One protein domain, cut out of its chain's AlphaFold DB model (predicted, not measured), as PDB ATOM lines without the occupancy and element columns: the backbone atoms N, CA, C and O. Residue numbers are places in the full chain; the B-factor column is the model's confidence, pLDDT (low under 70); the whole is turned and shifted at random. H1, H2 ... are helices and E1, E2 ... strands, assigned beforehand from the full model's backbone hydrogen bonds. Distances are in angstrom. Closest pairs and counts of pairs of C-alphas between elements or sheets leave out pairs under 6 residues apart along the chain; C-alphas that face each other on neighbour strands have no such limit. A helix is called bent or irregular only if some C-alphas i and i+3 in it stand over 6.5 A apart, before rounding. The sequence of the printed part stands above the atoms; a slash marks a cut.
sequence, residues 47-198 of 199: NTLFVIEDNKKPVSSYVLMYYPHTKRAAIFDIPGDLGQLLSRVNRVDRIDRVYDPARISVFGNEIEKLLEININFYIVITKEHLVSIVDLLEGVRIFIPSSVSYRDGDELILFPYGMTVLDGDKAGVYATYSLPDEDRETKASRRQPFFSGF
ATOM      1  N   ASN A  47     -13.622 -22.362   0.898       88.75
ATOM      2  CA  ASN A  47     -13.662 -23.768   1.256       88.75
ATOM      3  C   ASN A  47     -13.566 -24.609  -0.017       88.75
ATOM      4  O   ASN A  47     -14.427 -24.524  -0.896       88.75
ATOM      5  N   THR A  48     -12.536 -25.438  -0.107       87.94
ATOM      6  CA  THR A  48     -12.300 -26.330  -1.241       87.94
ATOM      7  C   THR A  48     -12.324 -27.769  -0.759       87.94
ATOM      8  O   THR A  48     -11.550 -28.137   0.123       87.94
ATOM      9  N   LEU A  49     -13.191 -28.588  -1.348       88.94
ATOM     10  CA  LEU A  49     -13.215 -30.025  -1.117       88.94
ATOM     11  C   LEU A  49     -12.247 -30.714  -2.078       88.94
ATOM     12  O   LEU A  49     -12.447 -30.689  -3.291       88.94
ATOM     13  N   PHE A  50     -11.229 -31.355  -1.521       86.62
ATOM     14  CA  PHE A  50     -10.329 -32.259  -2.216       86.62
ATOM     15  C   PHE A  50     -10.797 -33.694  -2.012       86.62
ATOM     16  O   PHE A  50     -11.012 -34.120  -0.880       86.62
ATOM     17  N   VAL A  51     -10.912 -34.455  -3.093       87.12
ATOM     18  CA  VAL A  51     -11.183 -35.891  -3.040       87.12
ATOM     19  C   VAL A  51     -10.105 -36.619  -3.814       87.12
ATOM     20  O   VAL A  51      -9.848 -36.302  -4.973       87.12
ATOM     21  N   ILE A  52      -9.492 -37.605  -3.169       83.69
ATOM     22  CA  ILE A  52      -8.595 -38.541  -3.837       83.69
ATOM     23  C   ILE A  52      -9.398 -39.785  -4.127       83.69
ATOM     24  O   ILE A  52      -9.911 -40.422  -3.202       83.69
ATOM     25  N   GLU A  53      -9.515 -40.116  -5.404       85.38
ATOM     26  CA  GLU A  53     -10.259 -41.280  -5.846       85.38
ATOM     27  C   GLU A  53      -9.361 -42.367  -6.421       85.38
ATOM     28  O   GLU A  53      -8.367 -42.112  -7.098       85.38
ATOM     29  N   ASP A  54      -9.765 -43.603  -6.169       83.75
ATOM     30  CA  ASP A  54      -9.216 -44.793  -6.799       83.75
ATOM     31  C   ASP A  54     -10.407 -45.623  -7.283       83.75
ATOM     32  O   ASP A  54     -11.325 -45.928  -6.513       83.75
ATOM     33  N   ASN A  55     -10.448 -45.926  -8.582       84.62
ATOM     34  CA  ASN A  55     -11.524 -46.701  -9.200       84.62
ATOM     35  C   ASN A  55     -12.946 -46.179  -8.879       84.62
ATOM     36  O   ASN A  55     -13.848 -46.951  -8.538       84.62
ATOM     37  N   LYS A  56     -13.157 -44.856  -8.998       82.31
ATOM     38  CA  LYS A  56     -14.426 -44.148  -8.711       82.31
ATOM     39  C   LYS A  56     -14.917 -44.255  -7.262       82.31
ATOM     40  O   LYS A  56     -16.095 -44.020  -6.992       82.31
ATOM     41  N   LYS A  57     -14.045 -44.625  -6.327       82.06
ATOM     42  CA  LYS A  57     -14.336 -44.618  -4.891       82.06
ATOM     43  C   LYS A  57     -13.486 -43.551  -4.208       82.06
ATOM     44  O   LYS A  57     -12.298 -43.459  -4.521       82.06
ATOM     45  N   PRO A  58     -14.050 -42.782  -3.263       82.56
ATOM     46  CA  PRO A  58     -13.279 -41.798  -2.527       82.56
ATOM     47  C   PRO A  58     -12.396 -42.554  -1.529       82.56
ATOM     48  O   PRO A  58     -12.887 -43.244  -0.636       82.56
ATOM     49  N   VAL A  59     -11.082 -42.466  -1.705       79.50
ATOM     50  CA  VAL A  59     -10.109 -43.090  -0.801       79.50
ATOM     51  C   VAL A  59      -9.860 -42.195   0.404       79.50
ATOM     52  O   VAL A  59      -9.794 -42.694   1.529       79.50
ATOM     53  N   SER A  60      -9.749 -40.892   0.153       77.44
ATOM     54  CA  SER A  60      -9.551 -39.848   1.157       77.44
ATOM     55  C   SER A  60     -10.251 -38.568   0.705       77.44
ATOM     56  O   SER A  60     -10.422 -38.331  -0.495       77.44
ATOM     57  N   SER A  61     -10.685 -37.737   1.647       83.38
ATOM     58  CA  SER A  61     -11.390 -36.489   1.349       83.38
ATOM     59  C   SER A  61     -11.020 -35.424   2.372       83.38
ATOM     60  O   SER A  61     -10.997 -35.706   3.562       83.38
ATOM     61  N   TYR A  62     -10.741 -34.206   1.916       83.75
ATOM     62  CA  TYR A  62     -10.270 -33.107   2.756       83.75
ATOM     63  C   TYR A  62     -10.997 -31.819   2.413       83.75
ATOM     64  O   TYR A  62     -11.136 -31.481   1.242       83.75
ATOM     65  N   VAL A  63     -11.388 -31.050   3.420       84.69
ATOM     66  CA  VAL A  63     -11.827 -29.667   3.224       84.69
ATOM     67  C   VAL A  63     -10.682 -28.735   3.594       84.69
ATOM     68  O   VAL A  63     -10.261 -28.683   4.749       84.69
ATOM     69  N   LEU A  64     -10.192 -27.978   2.615       84.94
ATOM     70  CA  LEU A  64      -9.263 -26.871   2.816       84.94
ATOM     71  C   LEU A  64     -10.064 -25.580   2.980       84.94
ATOM     72  O   LEU A  64     -10.733 -25.145   2.047       84.94
ATOM     73  N   MET A  65      -9.956 -24.948   4.142       84.88
ATOM     74  CA  MET A  65     -10.550 -23.649   4.440       84.88
ATOM     75  C   MET A  65      -9.453 -22.589   4.409       84.88
ATOM     76  O   MET A  65      -8.610 -22.531   5.305       84.88
ATOM     77  N   TYR A  66      -9.444 -21.745   3.384       85.19
ATOM     78  CA  TYR A  66      -8.499 -20.641   3.257       85.19
ATOM     79  C   TYR A  66      -9.154 -19.323   3.673       85.19
ATOM     80  O   TYR A  66     -10.228 -18.970   3.190       85.19
ATOM     81  N   TYR A  67      -8.493 -18.584   4.564       85.50
ATOM     82  CA  TYR A  67      -8.926 -17.295   5.099       85.50
ATOM     83  C   TYR A  67      -8.060 -16.178   4.491       85.50
ATOM     84  O   TYR A  67      -6.993 -15.875   5.041       85.50
ATOM     85  N   PRO A  68      -8.489 -15.514   3.397       83.38
ATOM     86  CA  PRO A  68      -7.662 -14.524   2.698       83.38
ATOM     87  C   PRO A  68      -7.206 -13.371   3.592       83.38
ATOM     88  O   PRO A  68      -6.073 -12.909   3.486       83.38
ATOM     89  N   HIS A  69      -8.076 -12.945   4.511       81.44
ATOM     90  CA  HIS A  69      -7.815 -11.831   5.418       81.44
ATOM     91  C   HIS A  69      -6.628 -12.093   6.354       81.44
ATOM     92  O   HIS A  69      -5.795 -11.218   6.578       81.44
ATOM     93  N   THR A  70      -6.539 -13.301   6.917       85.31
ATOM     94  CA  THR A  70      -5.476 -13.668   7.864       85.31
ATOM     95  C   THR A  70      -4.318 -14.405   7.196       85.31
ATOM     96  O   THR A  70      -3.311 -14.649   7.858       85.31
ATOM     97  N   LYS A  71      -4.450 -14.748   5.904       81.56
ATOM     98  CA  LYS A  71      -3.530 -15.616   5.149       81.56
ATOM     99  C   LYS A  71      -3.300 -16.962   5.842       81.56
ATOM    100  O   LYS A  71      -2.195 -17.495   5.830       81.56
ATOM    101  N   ARG A  72      -4.337 -17.488   6.498       79.19
ATOM    102  CA  ARG A  72      -4.299 -18.781   7.191       79.19
ATOM    103  C   ARG A  72      -5.108 -19.809   6.421       79.19
ATOM    104  O   ARG A  72      -6.107 -19.464   5.794       79.19
ATOM    105  N   ALA A  73      -4.692 -21.061   6.516       79.81
ATOM    106  CA  ALA A  73      -5.435 -22.200   6.010       79.81
ATOM    107  C   ALA A  73      -5.687 -23.199   7.143       79.81
ATOM    108  O   ALA A  73      -4.857 -23.344   8.040       79.81
ATOM    109  N   ALA A  74      -6.826 -23.876   7.089       74.94
ATOM    110  CA  ALA A  74      -7.131 -25.039   7.909       74.94
ATOM    111  C   ALA A  74      -7.486 -26.206   6.985       74.94
ATOM    112  O   ALA A  74      -8.135 -26.005   5.962       74.94
ATOM    113  N   ILE A  75      -7.050 -27.411   7.340       77.56
ATOM    114  CA  ILE A  75      -7.383 -28.640   6.616       77.56
ATOM    115  C   ILE A  75      -8.167 -29.527   7.570       77.56
ATOM    116  O   ILE A  75      -7.725 -29.768   8.694       77.56
ATOM    117  N   PHE A  76      -9.318 -30.007   7.116       76.19
ATOM    118  CA  PHE A  76     -10.148 -30.947   7.851       76.19
ATOM    119  C   PHE A  76     -10.265 -32.251   7.061       76.19
ATOM    120  O   PHE A  76     -10.662 -32.229   5.897       76.19
ATOM    121  N   ASP A  77      -9.900 -33.372   7.682       78.44
ATOM    122  CA  ASP A  77     -10.053 -34.705   7.095       78.44
ATOM    123  C   ASP A  77     -11.506 -35.178   7.225       78.44
ATOM    124  O   ASP A  77     -12.128 -35.022   8.277       78.44
ATOM    125  N   ILE A  78     -12.049 -35.751   6.153       78.50
ATOM    126  CA  ILE A  78     -13.418 -36.260   6.058       78.50
ATOM    127  C   ILE A  78     -13.349 -37.788   5.956       78.50
ATOM    128  O   ILE A  78     -13.289 -38.334   4.849       78.50
ATOM    129  N   PRO A  79     -13.391 -38.511   7.090       70.00
ATOM    130  CA  PRO A  79     -13.504 -39.959   7.062       70.00
ATOM    131  C   PRO A  79     -14.744 -40.405   6.268       70.00
ATOM    132  O   PRO A  79     -15.861 -39.936   6.497       70.00
ATOM    133  N   GLY A  80     -14.578 -41.348   5.336       64.44
ATOM    134  CA  GLY A  80     -15.687 -41.844   4.500       64.44
ATOM    135  C   GLY A  80     -16.828 -42.507   5.292       64.44
ATOM    136  O   GLY A  80     -17.937 -42.700   4.794       64.44
ATOM    137  N   ASP A  81     -16.584 -42.834   6.555       63.00
ATOM    138  CA  ASP A  81     -17.523 -43.405   7.511       63.00
ATOM    139  C   ASP A  81     -18.128 -42.392   8.496       63.00
ATOM    140  O   ASP A  81     -18.882 -42.810   9.375       63.00
ATOM    141  N   LEU A  82     -17.884 -41.085   8.340       56.34
ATOM    142  CA  LEU A  82     -18.426 -40.034   9.217       56.34
ATOM    143  C   LEU A  82     -19.947 -40.130   9.437       56.34
ATOM    144  O   LEU A  82     -20.424 -39.896  10.548       56.34
ATOM    145  N   GLY A  83     -20.712 -40.564   8.428       50.03
ATOM    146  CA  GLY A  83     -22.154 -40.813   8.570       50.03
ATOM    147  C   GLY A  83     -22.499 -41.843   9.659       50.03
ATOM    148  O   GLY A  83     -23.491 -41.689  10.364       50.03
ATOM    149  N   GLN A  84     -21.651 -42.853   9.901       45.41
ATOM    150  CA  GLN A  84     -21.847 -43.844  10.975       45.41
ATOM    151  C   GLN A  84     -21.527 -43.303  12.373       45.41
ATOM    152  O   GLN A  84     -22.135 -43.744  13.350       45.41
ATOM    153  N   LEU A  85     -20.593 -42.357  12.484       48.84
ATOM    154  CA  LEU A  85     -20.273 -41.698  13.753       48.84
ATOM    155  C   LEU A  85     -21.447 -40.823  14.206       48.84
ATOM    156  O   LEU A  85     -21.878 -40.914  15.355       48.84
ATOM    157  N   LEU A  86     -22.039 -40.075  13.272       44.34
ATOM    158  CA  LEU A  86     -23.261 -39.308  13.511       44.34
ATOM    159  C   LEU A  86     -24.516 -40.187  13.595       44.34
ATOM    160  O   LEU A  86     -25.429 -39.836  14.335       44.34
ATOM    161  N   SER A  87     -24.545 -41.369  12.963       46.22
ATOM    162  CA  SER A  87     -25.638 -42.357  13.081       46.22
ATOM    163  C   SER A  87     -25.915 -42.826  14.506       46.22
ATOM    164  O   SER A  87     -27.033 -43.257  14.789       46.22
ATOM    165  N   ARG A  88     -24.927 -42.761  15.414       48.53
ATOM    166  CA  ARG A  88     -25.157 -43.029  16.846       48.53
ATOM    167  C   ARG A  88     -26.022 -41.952  17.514       48.53
ATOM    168  O   ARG A  88     -26.584 -42.219  18.569       48.53
ATOM    169  N   VAL A  89     -26.141 -40.774  16.900       51.19
ATOM    170  CA  VAL A  89     -26.895 -39.612  17.391       51.19
ATOM    171  C   VAL A  89     -28.145 -39.343  16.536       51.19
ATOM    172  O   VAL A  89     -29.197 -39.043  17.088       51.19
ATOM    173  N   ASN A  90     -28.078 -39.497  15.208       42.81
ATOM    174  CA  ASN A  90     -29.207 -39.383  14.278       42.81
ATOM    175  C   ASN A  90     -28.912 -40.153  12.978       42.81
ATOM    176  O   ASN A  90     -27.847 -39.986  12.394       42.81
ATOM    177  N   ARG A  91     -29.847 -41.001  12.523       48.19
ATOM    178  CA  ARG A  91     -29.699 -41.905  11.359       48.19
ATOM    179  C   ARG A  91     -29.279 -41.164  10.075       48.19
ATOM    180  O   ARG A  91     -30.137 -40.622   9.384       48.19
ATOM    181  N   VAL A  92     -27.997 -41.230   9.714       51.84
ATOM    182  CA  VAL A  92     -27.467 -40.774   8.418       51.84
ATOM    183  C   VAL A  92     -26.606 -41.893   7.835       51.84
ATOM    184  O   VAL A  92     -25.644 -42.326   8.461       51.84
ATOM    185  N   ASP A  93     -26.954 -42.403   6.653       56.31
ATOM    186  CA  ASP A  93     -26.156 -43.427   5.966       56.31
ATOM    187  C   ASP A  93     -24.700 -42.962   5.735       56.31
ATOM    188  O   ASP A  93     -24.404 -41.769   5.717       56.31
ATOM    189  N   ARG A  94     -23.757 -43.907   5.579       65.75
ATOM    190  CA  ARG A  94     -22.334 -43.581   5.337       65.75
ATOM    191  C   ARG A  94     -22.184 -42.576   4.185       65.75
ATOM    192  O   ARG A  94     -22.740 -42.805   3.111       65.75
ATOM    193  N   ILE A  95     -21.373 -41.536   4.378       68.38
ATOM    194  CA  ILE A  95     -21.207 -40.471   3.380       68.38
ATOM    195  C   ILE A  95     -20.426 -40.929   2.139       68.38
ATOM    196  O   ILE A  95     -20.668 -40.449   1.039       68.38
ATOM    197  N   ASP A  96     -19.547 -41.923   2.259       66.81
ATOM    198  CA  ASP A  96     -18.841 -42.489   1.104       66.81
ATOM    199  C   ASP A  96     -19.760 -43.182   0.084       66.81
ATOM    200  O   ASP A  96     -19.413 -43.282  -1.090       66.81
ATOM    201  N   ARG A  97     -20.957 -43.629   0.487       76.31
ATOM    202  CA  ARG A  97     -21.923 -44.280  -0.417       76.31
ATOM    203  C   ARG A  97     -22.598 -43.330  -1.392       76.31
ATOM    204  O   ARG A  97     -23.070 -43.779  -2.433       76.31
ATOM    205  N   VAL A  98     -22.689 -42.052  -1.040       80.88
ATOM    206  CA  VAL A  98     -23.266 -41.014  -1.906       80.88
ATOM    207  C   VAL A  98     -22.225 -40.388  -2.830       80.88
ATOM    208  O   VAL A  98     -22.586 -39.566  -3.670       80.88
ATOM    209  N   TYR A  99     -20.955 -40.796  -2.724       83.31
ATOM    210  CA  TYR A  99     -19.925 -40.367  -3.656       83.31
ATOM    211  C   TYR A  99     -20.188 -40.905  -5.059       83.31
ATOM    212  O   TYR A  99     -20.311 -42.108  -5.293       83.31
ATOM    213  N   ASP A 100     -20.219 -39.975  -6.000       83.75
ATOM    214  CA  ASP A 100     -20.286 -40.231  -7.424       83.75
ATOM    215  C   ASP A 100     -19.468 -39.127  -8.100       83.75
ATOM    216  O   ASP A 100     -19.838 -37.954  -7.981       83.75
ATOM    217  N   PRO A 101     -18.366 -39.449  -8.798       80.88
ATOM    218  CA  PRO A 101     -17.529 -38.429  -9.423       80.88
ATOM    219  C   PRO A 101     -18.297 -37.608 -10.469       80.88
ATOM    220  O   PRO A 101     -18.018 -36.424 -10.646       80.88
ATOM    221  N   ALA A 102     -19.323 -38.181 -11.112       83.69
ATOM    222  CA  ALA A 102     -20.178 -37.450 -12.050       83.69
ATOM    223  C   ALA A 102     -21.165 -36.499 -11.346       83.69
ATOM    224  O   ALA A 102     -21.734 -35.609 -11.980       83.69
ATOM    225  N   ARG A 103     -21.386 -36.680 -10.038       85.25
ATOM    226  CA  ARG A 103     -22.300 -35.887  -9.205       85.25
ATOM    227  C   ARG A 103     -21.629 -35.462  -7.899       85.25
ATOM    228  O   ARG A 103     -22.221 -35.563  -6.826       85.25
ATOM    229  N   ILE A 104     -20.407 -34.936  -8.003       86.25
ATOM    230  CA  ILE A 104     -19.590 -34.520  -6.852       86.25
ATOM    231  C   ILE A 104     -20.306 -33.531  -5.921       86.25
ATOM    232  O   ILE A 104     -20.091 -33.556  -4.713       86.25
ATOM    233  N   SER A 105     -21.217 -32.712  -6.452       85.06
ATOM    234  CA  SER A 105     -22.027 -31.785  -5.659       85.06
ATOM    235  C   SER A 105     -22.942 -32.485  -4.654       85.06
ATOM    236  O   SER A 105     -23.193 -31.932  -3.595       85.06
ATOM    237  N   VAL A 106     -23.420 -33.705  -4.925       86.06
ATOM    238  CA  VAL A 106     -24.244 -34.467  -3.967       86.06
ATOM    239  C   VAL A 106     -23.413 -34.852  -2.747       86.06
ATOM    240  O   VAL A 106     -23.852 -34.660  -1.618       86.06
ATOM    241  N   PHE A 107     -22.195 -35.338  -2.981       86.00
ATOM    242  CA  PHE A 107     -21.236 -35.643  -1.923       86.00
ATOM    243  C   PHE A 107     -20.820 -34.378  -1.157       86.00
ATOM    244  O   PHE A 107     -20.820 -34.368   0.071       86.00
ATOM    245  N   GLY A 108     -20.552 -33.291  -1.885       86.62
ATOM    246  CA  GLY A 108     -20.278 -31.969  -1.330       86.62
ATOM    247  C   GLY A 108     -21.370 -31.468  -0.395       86.62
ATOM    248  O   GLY A 108     -21.080 -31.126   0.743       86.62
ATOM    249  N   ASN A 109     -22.627 -31.510  -0.836       87.69
ATOM    250  CA  ASN A 109     -23.776 -31.051  -0.055       87.69
ATOM    251  C   ASN A 109     -23.938 -31.822   1.263       87.69
ATOM    252  O   ASN A 109     -24.371 -31.252   2.262       87.69
ATOM    253  N   GLU A 110     -23.626 -33.119   1.289       84.44
ATOM    254  CA  GLU A 110     -23.637 -33.873   2.544       84.44
ATOM    255  C   GLU A 110     -22.525 -33.389   3.481       84.44
ATOM    256  O   GLU A 110     -22.790 -33.147   4.654       84.44
ATOM    257  N   ILE A 111     -21.316 -33.132   2.972       86.12
ATOM    258  CA  ILE A 111     -20.216 -32.564   3.771       86.12
ATOM    259  C   ILE A 111     -20.558 -31.154   4.277       86.12
ATOM    260  O   ILE A 111     -20.302 -30.847   5.440       86.12
ATOM    261  N   GLU A 112     -21.171 -30.312   3.445       87.44
ATOM    262  CA  GLU A 112     -21.657 -28.981   3.829       87.44
ATOM    263  C   GLU A 112     -22.642 -29.051   4.996       87.44
ATOM    264  O   GLU A 112     -22.501 -28.302   5.959       87.44
ATOM    265  N   LYS A 113     -23.604 -29.985   4.951       85.06
ATOM    266  CA  LYS A 113     -24.547 -30.218   6.056       85.06
ATOM    267  C   LYS A 113     -23.843 -30.712   7.315       85.06
ATOM    268  O   LYS A 113     -24.224 -30.310   8.406       85.06
ATOM    269  N   LEU A 114     -22.853 -31.594   7.169       80.38
ATOM    270  CA  LEU A 114     -22.128 -32.165   8.304       80.38
ATOM    271  C   LEU A 114     -21.272 -31.133   9.041       80.38
ATOM    272  O   LEU A 114     -21.168 -31.188  10.262       80.38
ATOM    273  N   LEU A 115     -20.632 -30.234   8.297       82.44
ATOM    274  CA  LEU A 115     -19.705 -29.242   8.842       82.44
ATOM    275  C   LEU A 115     -20.337 -27.859   9.025       82.44
ATOM    276  O   LEU A 115     -19.678 -26.964   9.545       82.44
ATOM    277  N   GLU A 116     -21.579 -27.678   8.574       85.19
ATOM    278  CA  GLU A 116     -22.286 -26.392   8.527       85.19
ATOM    279  C   GLU A 116     -21.487 -25.295   7.789       85.19
ATOM    280  O   GLU A 116     -21.475 -24.122   8.168       85.19
ATOM    281  N   ILE A 117     -20.814 -25.672   6.697       86.06
ATOM    282  CA  ILE A 117     -20.041 -24.767   5.830       86.06
ATOM    283  C   ILE A 117     -20.599 -24.760   4.404       86.06
ATOM    284  O   ILE A 117     -21.357 -25.642   4.027       86.06
ATOM    285  N   ASN A 118     -20.177 -23.789   3.590       88.06
ATOM    286  CA  ASN A 118     -20.427 -23.790   2.144       88.06
ATOM    287  C   ASN A 118     -19.119 -24.105   1.414       88.06
ATOM    288  O   ASN A 118     -18.131 -23.406   1.641       88.06
ATOM    289  N   ILE A 119     -19.106 -25.109   0.546       88.88
ATOM    290  CA  ILE A 119     -17.980 -25.499  -0.298       88.88
ATOM    291  C   ILE A 119     -18.040 -24.683  -1.591       88.88
ATOM    292  O   ILE A 119     -19.018 -24.697  -2.333       88.88
ATOM    293  N   ASN A 120     -16.967 -23.952  -1.878       89.75
ATOM    294  CA  ASN A 120     -16.871 -23.103  -3.062       89.75
ATOM    295  C   ASN A 120     -16.347 -23.868  -4.278       89.75
ATOM    296  O   ASN A 120     -16.753 -23.583  -5.403       89.75
ATOM    297  N   PHE A 121     -15.440 -24.822  -4.052       89.06
ATOM    298  CA  PHE A 121     -14.750 -25.540  -5.116       89.06
ATOM    299  C   PHE A 121     -14.611 -27.026  -4.804       89.06
ATOM    300  O   PHE A 121     -14.452 -27.427  -3.651       89.06
ATOM    301  N   TYR A 122     -14.606 -27.823  -5.869       88.62
ATOM    302  CA  TYR A 122     -14.407 -29.265  -5.835       88.62
ATOM    303  C   TYR A 122     -13.179 -29.614  -6.666       88.62
ATOM    304  O   TYR A 122     -13.093 -29.230  -7.833       88.62
ATOM    305  N   ILE A 123     -12.242 -30.346  -6.076       88.00
ATOM    306  CA  ILE A 123     -11.051 -30.857  -6.746       88.00
ATOM    307  C   ILE A 123     -11.029 -32.366  -6.544       88.00
ATOM    308  O   ILE A 123     -10.869 -32.851  -5.427       88.00
ATOM    309  N   VAL A 124     -11.195 -33.108  -7.636       88.75
ATOM    310  CA  VAL A 124     -11.114 -34.571  -7.638       88.75
ATOM    311  C   VAL A 124      -9.815 -34.969  -8.324       88.75
ATOM    312  O   VAL A 124      -9.562 -34.580  -9.464       88.75
ATOM    313  N   ILE A 125      -8.981 -35.718  -7.612       84.25
ATOM    314  CA  ILE A 125      -7.673 -36.183  -8.070       84.25
ATOM    315  C   ILE A 125      -7.731 -37.706  -8.104       84.25
ATOM    316  O   ILE A 125      -7.930 -38.343  -7.071       84.25
ATOM    317  N   THR A 126      -7.565 -38.297  -9.283       87.69
ATOM    318  CA  THR A 126      -7.420 -39.751  -9.380       87.69
ATOM    319  C   THR A 126      -6.045 -40.166  -8.865       87.69
ATOM    320  O   THR A 126      -5.105 -39.367  -8.866       87.69
ATOM    321  N   LYS A 127      -5.897 -41.424  -8.453       83.12
ATOM    322  CA  LYS A 127      -4.600 -41.988  -8.063       83.12
ATOM    323  C   LYS A 127      -3.518 -41.734  -9.124       83.12
ATOM    324  O   LYS A 127      -2.410 -41.347  -8.775       83.12
ATOM    325  N   GLU A 128      -3.847 -41.869 -10.405       84.94
ATOM    326  CA  GLU A 128      -2.916 -41.655 -11.522       84.94
ATOM    327  C   GLU A 128      -2.489 -40.185 -11.638       84.94
ATOM    328  O   GLU A 128      -1.317 -39.875 -11.860       84.94
ATOM    329  N   HIS A 129      -3.425 -39.251 -11.448       85.12
ATOM    330  CA  HIS A 129      -3.103 -37.825 -11.421       85.12
ATOM    331  C   HIS A 129      -2.277 -37.444 -10.191       85.12
ATOM    332  O   HIS A 129      -1.402 -36.589 -10.300       85.12
ATOM    333  N   LEU A 130      -2.509 -38.082  -9.040       81.38
ATOM    334  CA  LEU A 130      -1.693 -37.874  -7.846       81.38
ATOM    335  C   LEU A 130      -0.237 -38.286  -8.090       81.38
ATOM    336  O   LEU A 130       0.660 -37.507  -7.781       81.38
ATOM    337  N   VAL A 131      -0.015 -39.460  -8.694       79.88
ATOM    338  CA  VAL A 131       1.317 -39.927  -9.126       79.88
ATOM    339  C   VAL A 131       1.974 -38.867 -10.013       79.88
ATOM    340  O   VAL A 131       3.067 -38.392  -9.718       79.88
ATOM    341  N   SER A 132       1.239 -38.396 -11.025       81.06
ATOM    342  CA  SER A 132       1.739 -37.418 -11.996       81.06
ATOM    343  C   SER A 132       2.112 -36.077 -11.353       81.06
ATOM    344  O   SER A 132       3.124 -35.478 -11.704       81.06
ATOM    345  N   ILE A 133       1.310 -35.589 -10.400       80.81
ATOM    346  CA  ILE A 133       1.593 -34.352  -9.653       80.81
ATOM    347  C   ILE A 133       2.873 -34.504  -8.832       80.81
ATOM    348  O   ILE A 133       3.698 -33.597  -8.819       80.81
ATOM    349  N   VAL A 134       3.043 -35.631  -8.146       78.19
ATOM    350  CA  VAL A 134       4.224 -35.872  -7.311       78.19
ATOM    351  C   VAL A 134       5.484 -35.989  -8.166       78.19
ATOM    352  O   VAL A 134       6.502 -35.400  -7.808       78.19
ATOM    353  N   ASP A 135       5.413 -36.662  -9.314       77.38
ATOM    354  CA  ASP A 135       6.537 -36.745 -10.252       77.38
ATOM    355  C   ASP A 135       6.924 -35.366 -10.806       77.38
ATOM    356  O   ASP A 135       8.108 -35.047 -10.897       77.38
ATOM    357  N   LEU A 136       5.940 -34.509 -11.106       85.12
ATOM    358  CA  LEU A 136       6.179 -33.121 -11.528       85.12
ATOM    359  C   LEU A 136       6.845 -32.265 -10.444       85.12
ATOM    360  O   LEU A 136       7.532 -31.298 -10.768       85.12
ATOM    361  N   LEU A 137       6.629 -32.598  -9.172       80.44
ATOM    362  CA  LEU A 137       7.261 -31.938  -8.028       80.44
ATOM    363  C   LEU A 137       8.633 -32.539  -7.677       80.44
ATOM    364  O   LEU A 137       9.214 -32.146  -6.669       80.44
ATOM    365  N   GLU A 138       9.149 -33.467  -8.493       83.00
ATOM    366  CA  GLU A 138      10.381 -34.228  -8.236       83.00
ATOM    367  C   GLU A 138      10.334 -35.020  -6.912       83.00
ATOM    368  O   GLU A 138      11.353 -35.281  -6.265       83.00
ATOM    369  N   GLY A 139       9.128 -35.438  -6.519       79.12
ATOM    370  CA  GLY A 139       8.851 -36.169  -5.291       79.12
ATOM    371  C   GLY A 139       8.404 -35.285  -4.124       79.12
ATOM    372  O   GLY A 139       8.571 -34.068  -4.101       79.12
ATOM    373  N   VAL A 140       7.818 -35.915  -3.107       78.38
ATOM    374  CA  VAL A 140       7.310 -35.230  -1.908       78.38
ATOM    375  C   VAL A 140       8.033 -35.740  -0.675       78.38
ATOM    376  O   VAL A 140       8.169 -36.945  -0.455       78.38
ATOM    377  N   ARG A 141       8.501 -34.810   0.158       75.44
ATOM    378  CA  ARG A 141       9.157 -35.130   1.423       75.44
ATOM    379  C   ARG A 141       8.105 -35.371   2.499       75.44
ATOM    380  O   ARG A 141       7.366 -34.461   2.853       75.44
ATOM    381  N   ILE A 142       8.099 -36.567   3.074       75.00
ATOM    382  CA  ILE A 142       7.173 -36.933   4.148       75.00
ATOM    383  C   ILE A 142       7.916 -37.500   5.357       75.00
ATOM    384  O   ILE A 142       9.005 -38.068   5.233       75.00
ATOM    385  N   PHE A 143       7.302 -37.366   6.531       70.38
ATOM    386  CA  PHE A 143       7.729 -38.053   7.746       70.38
ATOM    387  C   PHE A 143       6.881 -39.309   7.952       70.38
ATOM    388  O   PHE A 143       5.666 -39.214   8.122       70.38
ATOM    389  N   ILE A 144       7.518 -40.479   7.959       73.44
ATOM    390  CA  ILE A 144       6.851 -41.763   8.179       73.44
ATOM    391  C   ILE A 144       7.048 -42.173   9.650       73.44
ATOM    392  O   ILE A 144       8.173 -42.490  10.045       73.44
ATOM    393  N   PRO A 145       5.980 -42.185  10.473       53.72
ATOM    394  CA  PRO A 145       6.089 -42.362  11.924       53.72
ATOM    395  C   PRO A 145       6.440 -43.793  12.354       53.72
ATOM    396  O   PRO A 145       6.878 -44.005  13.480       53.72
ATOM    397  N   SER A 146       6.282 -44.777  11.470       65.44
ATOM    398  CA  SER A 146       6.625 -46.181  11.713       65.44
ATOM    399  C   SER A 146       6.956 -46.868  10.395       65.44
ATOM    400  O   SER A 146       6.270 -46.629   9.404       65.44
ATOM    401  N   SER A 147       7.967 -47.739  10.370       67.31
ATOM    402  CA  SER A 147       8.285 -48.501   9.161       67.31
ATOM    403  C   SER A 147       7.113 -49.396   8.776       67.31
ATOM    404  O   SER A 147       6.618 -50.146   9.619       67.31
ATOM    405  N   VAL A 148       6.702 -49.353   7.512       66.19
ATOM    406  CA  VAL A 148       5.619 -50.196   7.003       66.19
ATOM    407  C   VAL A 148       6.147 -51.082   5.890       66.19
ATOM    408  O   VAL A 148       6.727 -50.601   4.920       66.19
ATOM    409  N   SER A 149       5.925 -52.384   6.033       62.62
ATOM    410  CA  SER A 149       6.077 -53.354   4.956       62.62
ATOM    411  C   SER A 149       4.690 -53.762   4.482       62.62
ATOM    412  O   SER A 149       3.933 -54.372   5.238       62.62
ATOM    413  N   TYR A 150       4.357 -53.415   3.246       64.81
ATOM    414  CA  TYR A 150       3.107 -53.793   2.603       64.81
ATOM    415  C   TYR A 150       3.410 -54.715   1.424       64.81
ATOM    416  O   TYR A 150       4.393 -54.516   0.713       64.81
ATOM    417  N   ARG A 151       2.590 -55.747   1.236       62.72
ATOM    418  CA  ARG A 151       2.692 -56.651   0.092       62.72
ATOM    419  C   ARG A 151       1.495 -56.398  -0.816       62.72
ATOM    420  O   ARG A 151       0.373 -56.702  -0.416       62.72
ATOM    421  N   ASP A 152       1.744 -55.844  -1.997       61.62
ATOM    422  CA  ASP A 152       0.734 -55.662  -3.041       61.62
ATOM    423  C   ASP A 152       0.930 -56.746  -4.107       61.62
ATOM    424  O   ASP A 152       1.848 -56.683  -4.923       61.62
ATOM    425  N   GLY A 153       0.142 -57.821  -4.035       68.44
ATOM    426  CA  GLY A 153       0.380 -59.015  -4.852       68.44
ATOM    427  C   GLY A 153       1.751 -59.652  -4.570       68.44
ATOM    428  O   GLY A 153       1.996 -60.128  -3.458       68.44
ATOM    429  N   ASP A 154       2.635 -59.663  -5.570       58.16
ATOM    430  CA  ASP A 154       4.009 -60.184  -5.462       58.16
ATOM    431  C   ASP A 154       5.048 -59.107  -5.104       58.16
ATOM    432  O   ASP A 154       6.204 -59.432  -4.820       58.16
ATOM    433  N   GLU A 155       4.658 -57.830  -5.072       56.88
ATOM    434  CA  GLU A 155       5.574 -56.723  -4.824       56.88
ATOM    435  C   GLU A 155       5.641 -56.377  -3.331       56.88
ATOM    436  O   GLU A 155       4.627 -56.155  -2.661       56.88
ATOM    437  N   LEU A 156       6.861 -56.346  -2.786       64.31
ATOM    438  CA  LEU A 156       7.118 -55.916  -1.415       64.31
ATOM    439  C   LEU A 156       7.448 -54.423  -1.411       64.31
ATOM    440  O   LEU A 156       8.543 -54.019  -1.797       64.31
ATOM    441  N   ILE A 157       6.520 -53.619  -0.908       70.12
ATOM    442  CA  ILE A 157       6.683 -52.175  -0.782       70.12
ATOM    443  C   ILE A 157       7.125 -51.860   0.646       70.12
ATOM    444  O   ILE A 157       6.454 -52.196   1.627       70.12
ATOM    445  N   LEU A 158       8.288 -51.221   0.754       70.50
ATOM    446  CA  LEU A 158       8.925 -50.867   2.018       70.50
ATOM    447  C   LEU A 158       8.928 -49.353   2.193       70.50
ATOM    448  O   LEU A 158       9.576 -48.624   1.443       70.50
ATOM    449  N   PHE A 159       8.246 -48.898   3.235       76.50
ATOM    450  CA  PHE A 159       8.291 -47.524   3.700       76.50
ATOM    451  C   PHE A 159       9.197 -47.448   4.934       76.50
ATOM    452  O   PHE A 159       8.801 -47.926   6.004       76.50
ATOM    453  N   PRO A 160      10.421 -46.902   4.813       69.75
ATOM    454  CA  PRO A 160      11.331 -46.784   5.943       69.75
ATOM    455  C   PRO A 160      10.805 -45.765   6.958       69.75
ATOM    456  O   PRO A 160      10.153 -44.787   6.601       69.75
ATOM    457  N   TYR A 161      11.106 -45.993   8.235       74.56
ATOM    458  CA  TYR A 161      10.830 -45.024   9.294       74.56
ATOM    459  C   TYR A 161      11.652 -43.740   9.094       74.56
ATOM    460  O   TYR A 161      12.832 -43.806   8.740       74.56
ATOM    461  N   GLY A 162      11.051 -42.586   9.393       74.88
ATOM    462  CA  GLY A 162      11.716 -41.283   9.385       74.88
ATOM    463  C   GLY A 162      11.386 -40.420   8.166       74.88
ATOM    464  O   GLY A 162      10.366 -40.599   7.503       74.88
ATOM    465  N   MET A 163      12.236 -39.424   7.904       79.75
ATOM    466  CA  MET A 163      12.076 -38.510   6.769       79.75
ATOM    467  C   MET A 163      12.508 -39.197   5.472       79.75
ATOM    468  O   MET A 163      13.675 -39.562   5.334       79.75
ATOM    469  N   THR A 164      11.608 -39.304   4.498       82.12
ATOM    470  CA  THR A 164      11.917 -39.848   3.169       82.12
ATOM    471  C   THR A 164      11.279 -39.005   2.070       82.12
ATOM    472  O   THR A 164      10.302 -38.294   2.305       82.12
ATOM    473  N   VAL A 165      11.846 -39.069   0.867       84.19
ATOM    474  CA  VAL A 165      11.219 -38.529  -0.344       84.19
ATOM    475  C   VAL A 165      10.484 -39.676  -1.028       84.19
ATOM    476  O   VAL A 165      11.071 -40.741  -1.232       84.19
ATOM    477  N   LEU A 166       9.201 -39.482  -1.319       80.75
ATOM    478  CA  LEU A 166       8.416 -40.409  -2.127       80.75
ATOM    479  C   LEU A 166       8.328 -39.895  -3.563       80.75
ATOM    480  O   LEU A 166       8.009 -38.729  -3.776       80.75
ATOM    481  N   ASP A 167       8.598 -40.786  -4.512       82.06
ATOM    482  CA  ASP A 167       8.257 -40.623  -5.929       82.06
ATOM    483  C   ASP A 167       6.743 -40.808  -6.143       82.06
ATOM    484  O   ASP A 167       6.019 -41.167  -5.207       82.06
ATOM    485  N   GLY A 168       6.244 -40.529  -7.350       78.19
ATOM    486  CA  GLY A 168       4.815 -40.565  -7.643       78.19
ATOM    487  C   GLY A 168       4.178 -41.911  -7.343       78.19
ATOM    488  O   GLY A 168       3.161 -41.954  -6.648       78.19
ATOM    489  N   ASP A 169       4.806 -43.004  -7.773       79.88
ATOM    490  CA  ASP A 169       4.304 -44.361  -7.549       79.88
ATOM    491  C   ASP A 169       4.184 -44.678  -6.053       79.88
ATOM    492  O   ASP A 169       3.114 -45.076  -5.573       79.88
ATOM    493  N   LYS A 170       5.238 -44.425  -5.265       78.69
ATOM    494  CA  LYS A 170       5.203 -44.649  -3.812       78.69
ATOM    495  C   LYS A 170       4.251 -43.704  -3.106       78.69
ATOM    496  O   LYS A 170       3.648 -44.115  -2.119       78.69
ATOM    497  N   ALA A 171       4.106 -42.464  -3.563       73.25
ATOM    498  CA  ALA A 171       3.171 -41.503  -2.991       73.25
ATOM    499  C   ALA A 171       1.716 -41.915  -3.250       73.25
ATOM    500  O   ALA A 171       0.897 -41.871  -2.331       73.25
ATOM    501  N   GLY A 172       1.413 -42.400  -4.456       69.56
ATOM    502  CA  GLY A 172       0.123 -42.989  -4.803       69.56
ATOM    503  C   GLY A 172      -0.199 -44.195  -3.924       69.56
ATOM    504  O   GLY A 172      -1.279 -44.257  -3.341       69.56
ATOM    505  N   VAL A 173       0.755 -45.116  -3.753       71.50
ATOM    506  CA  VAL A 173       0.602 -46.261  -2.842       71.50
ATOM    507  C   VAL A 173       0.441 -45.795  -1.397       71.50
ATOM    508  O   VAL A 173      -0.473 -46.249  -0.719       71.50
ATOM    509  N   TYR A 174       1.272 -44.871  -0.911       69.94
ATOM    510  CA  TYR A 174       1.219 -44.382   0.469       69.94
ATOM    511  C   TYR A 174      -0.139 -43.743   0.804       69.94
ATOM    512  O   TYR A 174      -0.712 -43.999   1.872       69.94
ATOM    513  N   ALA A 175      -0.671 -42.950  -0.130       68.44
ATOM    514  CA  ALA A 175      -1.953 -42.271  -0.005       68.44
ATOM    515  C   ALA A 175      -3.145 -43.241  -0.004       68.44
ATOM    516  O   ALA A 175      -4.139 -42.973   0.678       68.44
ATOM    517  N   THR A 176      -3.060 -44.363  -0.731       64.19
ATOM    518  CA  THR A 176      -4.201 -45.273  -0.907       64.19
ATOM    519  C   THR A 176      -4.133 -46.577  -0.122       64.19
ATOM    520  O   THR A 176      -5.189 -47.157   0.147       64.19
ATOM    521  N   TYR A 177      -2.956 -47.030   0.323       57.25
ATOM    522  CA  TYR A 177      -2.844 -48.325   0.993       57.25
ATOM    523  C   TYR A 177      -3.586 -48.360   2.335       57.25
ATOM    524  O   TYR A 177      -3.777 -47.348   3.024       57.25
ATOM    525  N   SER A 178      -3.996 -49.569   2.704       51.72
ATOM    526  CA  SER A 178      -4.661 -49.918   3.954       51.72
ATOM    527  C   SER A 178      -4.098 -51.264   4.397       51.72
ATOM    528  O   SER A 178      -4.220 -52.221   3.632       51.72
ATOM    529  N   LEU A 179      -3.520 -51.384   5.601       49.03
ATOM    530  CA  LEU A 179      -3.130 -52.721   6.075       49.03
ATOM    531  C   LEU A 179      -4.392 -53.522   6.454       49.03
ATOM    532  O   LEU A 179      -5.378 -52.923   6.905       49.03
ATOM    533  N   PRO A 180      -4.383 -54.856   6.273       40.91
ATOM    534  CA  PRO A 180      -5.512 -55.719   6.630       40.91
ATOM    535  C   PRO A 180      -5.915 -55.606   8.108       40.91
ATOM    536  O   PRO A 180      -7.106 -55.586   8.408       40.91
ATOM    537  N   ASP A 181      -4.926 -55.443   8.994       47.75
ATOM    538  CA  ASP A 181      -5.092 -55.403  10.454       47.75
ATOM    539  C   ASP A 181      -5.010 -53.980  11.046       47.75
ATOM    540  O   ASP A 181      -4.972 -53.805  12.261       47.75
ATOM    541  N   GLU A 182      -4.953 -52.943  10.200       55.75
ATOM    542  CA  GLU A 182      -4.878 -51.548  10.658       55.75
ATOM    543  C   GLU A 182      -6.257 -51.098  11.160       55.75
ATOM    544  O   GLU A 182      -7.244 -51.121  10.408       55.75
ATOM    545  N   ASP A 183      -6.333 -50.647  12.414       51.28
ATOM    546  CA  ASP A 183      -7.534 -49.983  12.912       51.28
ATOM    547  C   ASP A 183      -7.734 -48.614  12.219       51.28
ATOM    548  O   ASP A 183      -6.849 -48.067  11.554       51.28
ATOM    549  N   ARG A 184      -8.939 -48.058  12.345       55.28
ATOM    550  CA  ARG A 184      -9.353 -46.824  11.659       55.28
ATOM    551  C   ARG A 184      -8.618 -45.572  12.146       55.28
ATOM    552  O   ARG A 184      -8.279 -44.724  11.324       55.28
ATOM    553  N   GLU A 185      -8.388 -45.451  13.448       54.34
ATOM    554  CA  GLU A 185      -7.655 -44.339  14.063       54.34
ATOM    555  C   GLU A 185      -6.189 -44.373  13.620       54.34
ATOM    556  O   GLU A 185      -5.629 -43.344  13.242       54.34
ATOM    557  N   THR A 186      -5.613 -45.574  13.526       57.16
ATOM    558  CA  THR A 186      -4.263 -45.794  12.996       57.16
ATOM    559  C   THR A 186      -4.165 -45.410  11.509       57.16
ATOM    560  O   THR A 186      -3.237 -44.696  11.119       57.16
ATOM    561  N   LYS A 187      -5.164 -45.762  10.679       61.00
ATOM    562  CA  LYS A 187      -5.239 -45.328   9.264       61.00
ATOM    563  C   LYS A 187      -5.307 -43.808   9.114       61.00
ATOM    564  O   LYS A 187      -4.588 -43.243   8.287       61.00
ATOM    565  N   ALA A 188      -6.170 -43.148   9.885       58.22
ATOM    566  CA  ALA A 188      -6.346 -41.695   9.835       58.22
ATOM    567  C   ALA A 188      -5.080 -40.960  10.310       58.22
ATOM    568  O   ALA A 188      -4.562 -40.091   9.604       58.22
ATOM    569  N   SER A 189      -4.505 -41.391  11.439       61.34
ATOM    570  CA  SER A 189      -3.279 -40.818  12.006       61.34
ATOM    571  C   SER A 189      -2.066 -40.952  11.083       61.34
ATOM    572  O   SER A 189      -1.143 -40.143  11.178       61.34
ATOM    573  N   ARG A 190      -2.040 -41.950  10.193       67.69
ATOM    574  CA  ARG A 190      -0.981 -42.117   9.190       67.69
ATOM    575  C   ARG A 190      -1.179 -41.251   7.947       67.69
ATOM    576  O   ARG A 190      -0.206 -40.749   7.388       67.69
ATOM    577  N   ARG A 191      -2.419 -41.092   7.481       65.38
ATOM    578  CA  ARG A 191      -2.721 -40.294   6.282       65.38
ATOM    579  C   ARG A 191      -2.568 -38.800   6.545       65.38
ATOM    580  O   ARG A 191      -2.085 -38.081   5.676       65.38
ATOM    581  N   GLN A 192      -2.907 -38.341   7.745       61.66
ATOM    582  CA  GLN A 192      -2.871 -36.926   8.109       61.66
ATOM    583  C   GLN A 192      -1.480 -36.259   7.911       61.66
ATOM    584  O   GLN A 192      -1.435 -35.192   7.294       61.66
ATOM    585  N   PRO A 193      -0.340 -36.872   8.302       63.38
ATOM    586  CA  PRO A 193       0.999 -36.351   7.998       63.38
ATOM    587  C   PRO A 193       1.331 -36.220   6.503       63.38
ATOM    588  O   PRO A 193       1.987 -35.254   6.114       63.38
ATOM    589  N   PHE A 194       0.877 -37.148   5.651       60.50
ATOM    590  CA  PHE A 194       1.165 -37.119   4.208       60.50
ATOM    591  C   PHE A 194       0.606 -35.861   3.548       60.50
ATOM    592  O   PHE A 194       1.309 -35.180   2.807       60.50
ATOM    593  N   PHE A 195      -0.632 -35.501   3.883       57.75
ATOM    594  CA  PHE A 195      -1.273 -34.310   3.328       57.75
ATOM    595  C   PHE A 195      -0.731 -33.006   3.916       57.75
ATOM    596  O   PHE A 195      -0.743 -31.986   3.232       57.75
ATOM    597  N   SER A 196      -0.176 -33.035   5.134       58.34
ATOM    598  CA  SER A 196       0.563 -31.891   5.686       58.34
ATOM    599  C   SER A 196       1.946 -31.679   5.058       58.34
ATOM    600  O   SER A 196       2.490 -30.591   5.171       58.34
ATOM    601  N   GLY A 197       2.512 -32.678   4.368       52.72
ATOM    602  CA  GLY A 197       3.829 -32.580   3.722       52.72
ATOM    603  C   GLY A 197       3.873 -31.692   2.471       52.72
ATOM    604  O   GLY A 197       4.955 -31.414   1.966       52.72
ATOM    605  N   PHE A 198       2.714 -31.245   1.977       53.16
ATOM    606  CA  PHE A 198       2.593 -30.330   0.836       53.16
ATOM    607  C   PHE A 198       2.638 -28.838   1.231       53.16
ATOM    608  O   PHE A 198       2.451 -27.986   0.360       53.16
TER     609      PHE A 198
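Overview. This is residues 47 to 198 of the 199 residues of an uncharacterized protein of uncultured bacterium contig00042 (UniProt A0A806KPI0). A twisted sheet of four strands, E3 E2 E1 E4, has H3 packed over one face, with H2 and H1 beside H3. On the other side H4, H5 and H6 lie between this sheet and two small strand pairs, E5 with E8 and E6 with E7, at the far end of the domain. The printed part has 152 residues with six named helices and eight named strands, in the order E1 E2 E3 H1 H2 H3 E4 H4 E5 E6 E7 E8 H5 H6. The large sheet is mixed, the two small ones are antiparallel, and the class is mixed, helices and strands. The whole is compact, with a radius of gyration of the C-alphas of 16.2 A and spans of 41 by 38 by 28 A.

Arrangement. Begin with the large sheet, where E1, residues 47 to 54, E2, residues 57 to 67, and E3, residues 72 to 77, form a meander, each strand the antiparallel neighbour of the one before, in two hairpins. Look for N 50 and O 62 at 2.8 A between E1 and E2, and N 65 and O 74 at 2.8 A between E2 and E3. On the other side of E1 find E4, residues 121 to 126, parallel to it at 18 degrees, with N 51 and O 123 at 2.8 A. H3, residues 101 to 115, is on this sheet at a height of 9.4 A, making two layers, a helix on one face of a sheet. It runs slantwise to the strands, at 51 degrees to E1 on the local plane; its closest C-alpha pair with E1 is Leu 49 and Gly 108, 7.3 A. H2, residues 95 to 98, touches residues 106 to 111 of H3, closest at the C-alphas of Val 98 and Phe 107, 5.7 A. H1, residues 82 to 87, is near H3 and not on the sheet. On the opposite face from H3, H4, residues 127 to 136, lies over E4 and stands up from the sheet, rising 56 degrees. It touches H5, residues 168 to 176, at a steep tilt of 42 degrees, opposite ways; the closest C-alphas, of Val 131 and Gly 168, are 3.9 A apart. H6, residues 184 to 196, only grazes the large sheet, as does H5. The closest C-alphas of H6 and E5, residues 140 to 144, are those of Phe 194 and Ile 142, 6.0 A apart. E5 pairs with E8, residues 162 to 166, with N 142 and O 164 at 2.9 A. E6, residues 148 to 152, and E7, residues 155 to 159, form a hairpin, with N 157 and O 150 at 2.8 A; E5 and E6 are apart. Every O i to N i+4 pair is within hydrogen-bond range in H1, H4 and H5, against 8 of 11 in H3 and 7 of 9 in H6; H2 is too short for such a pair.

Along the chain. Find C-alpha 47 at (-13.662, -23.768, 1.256); from there E1 runs 22.9 A. E2 spans 29.6 A and bends by 53 degrees at residue 60. H3 spans 20.6 A and is irregular, C-alphas 102 and 105 being 8.7 A apart. H6 spans 18.9 A, ending at C-alpha 196 at (0.563, -31.891, 5.686); it is neither bent nor irregular, but only just: C-alphas 190 and 193 are 6.2 A apart.

Size, cuts and confidence. The two C-alphas farthest apart, of His 69 and Asp 154, are 51.0 A apart. The printed part has no cut and no long link. The mean pLDDT of the printed part is 73.2; look for values under 70 in residues 80 to 96, 145 to 156, 160, 172 and 174 to 198.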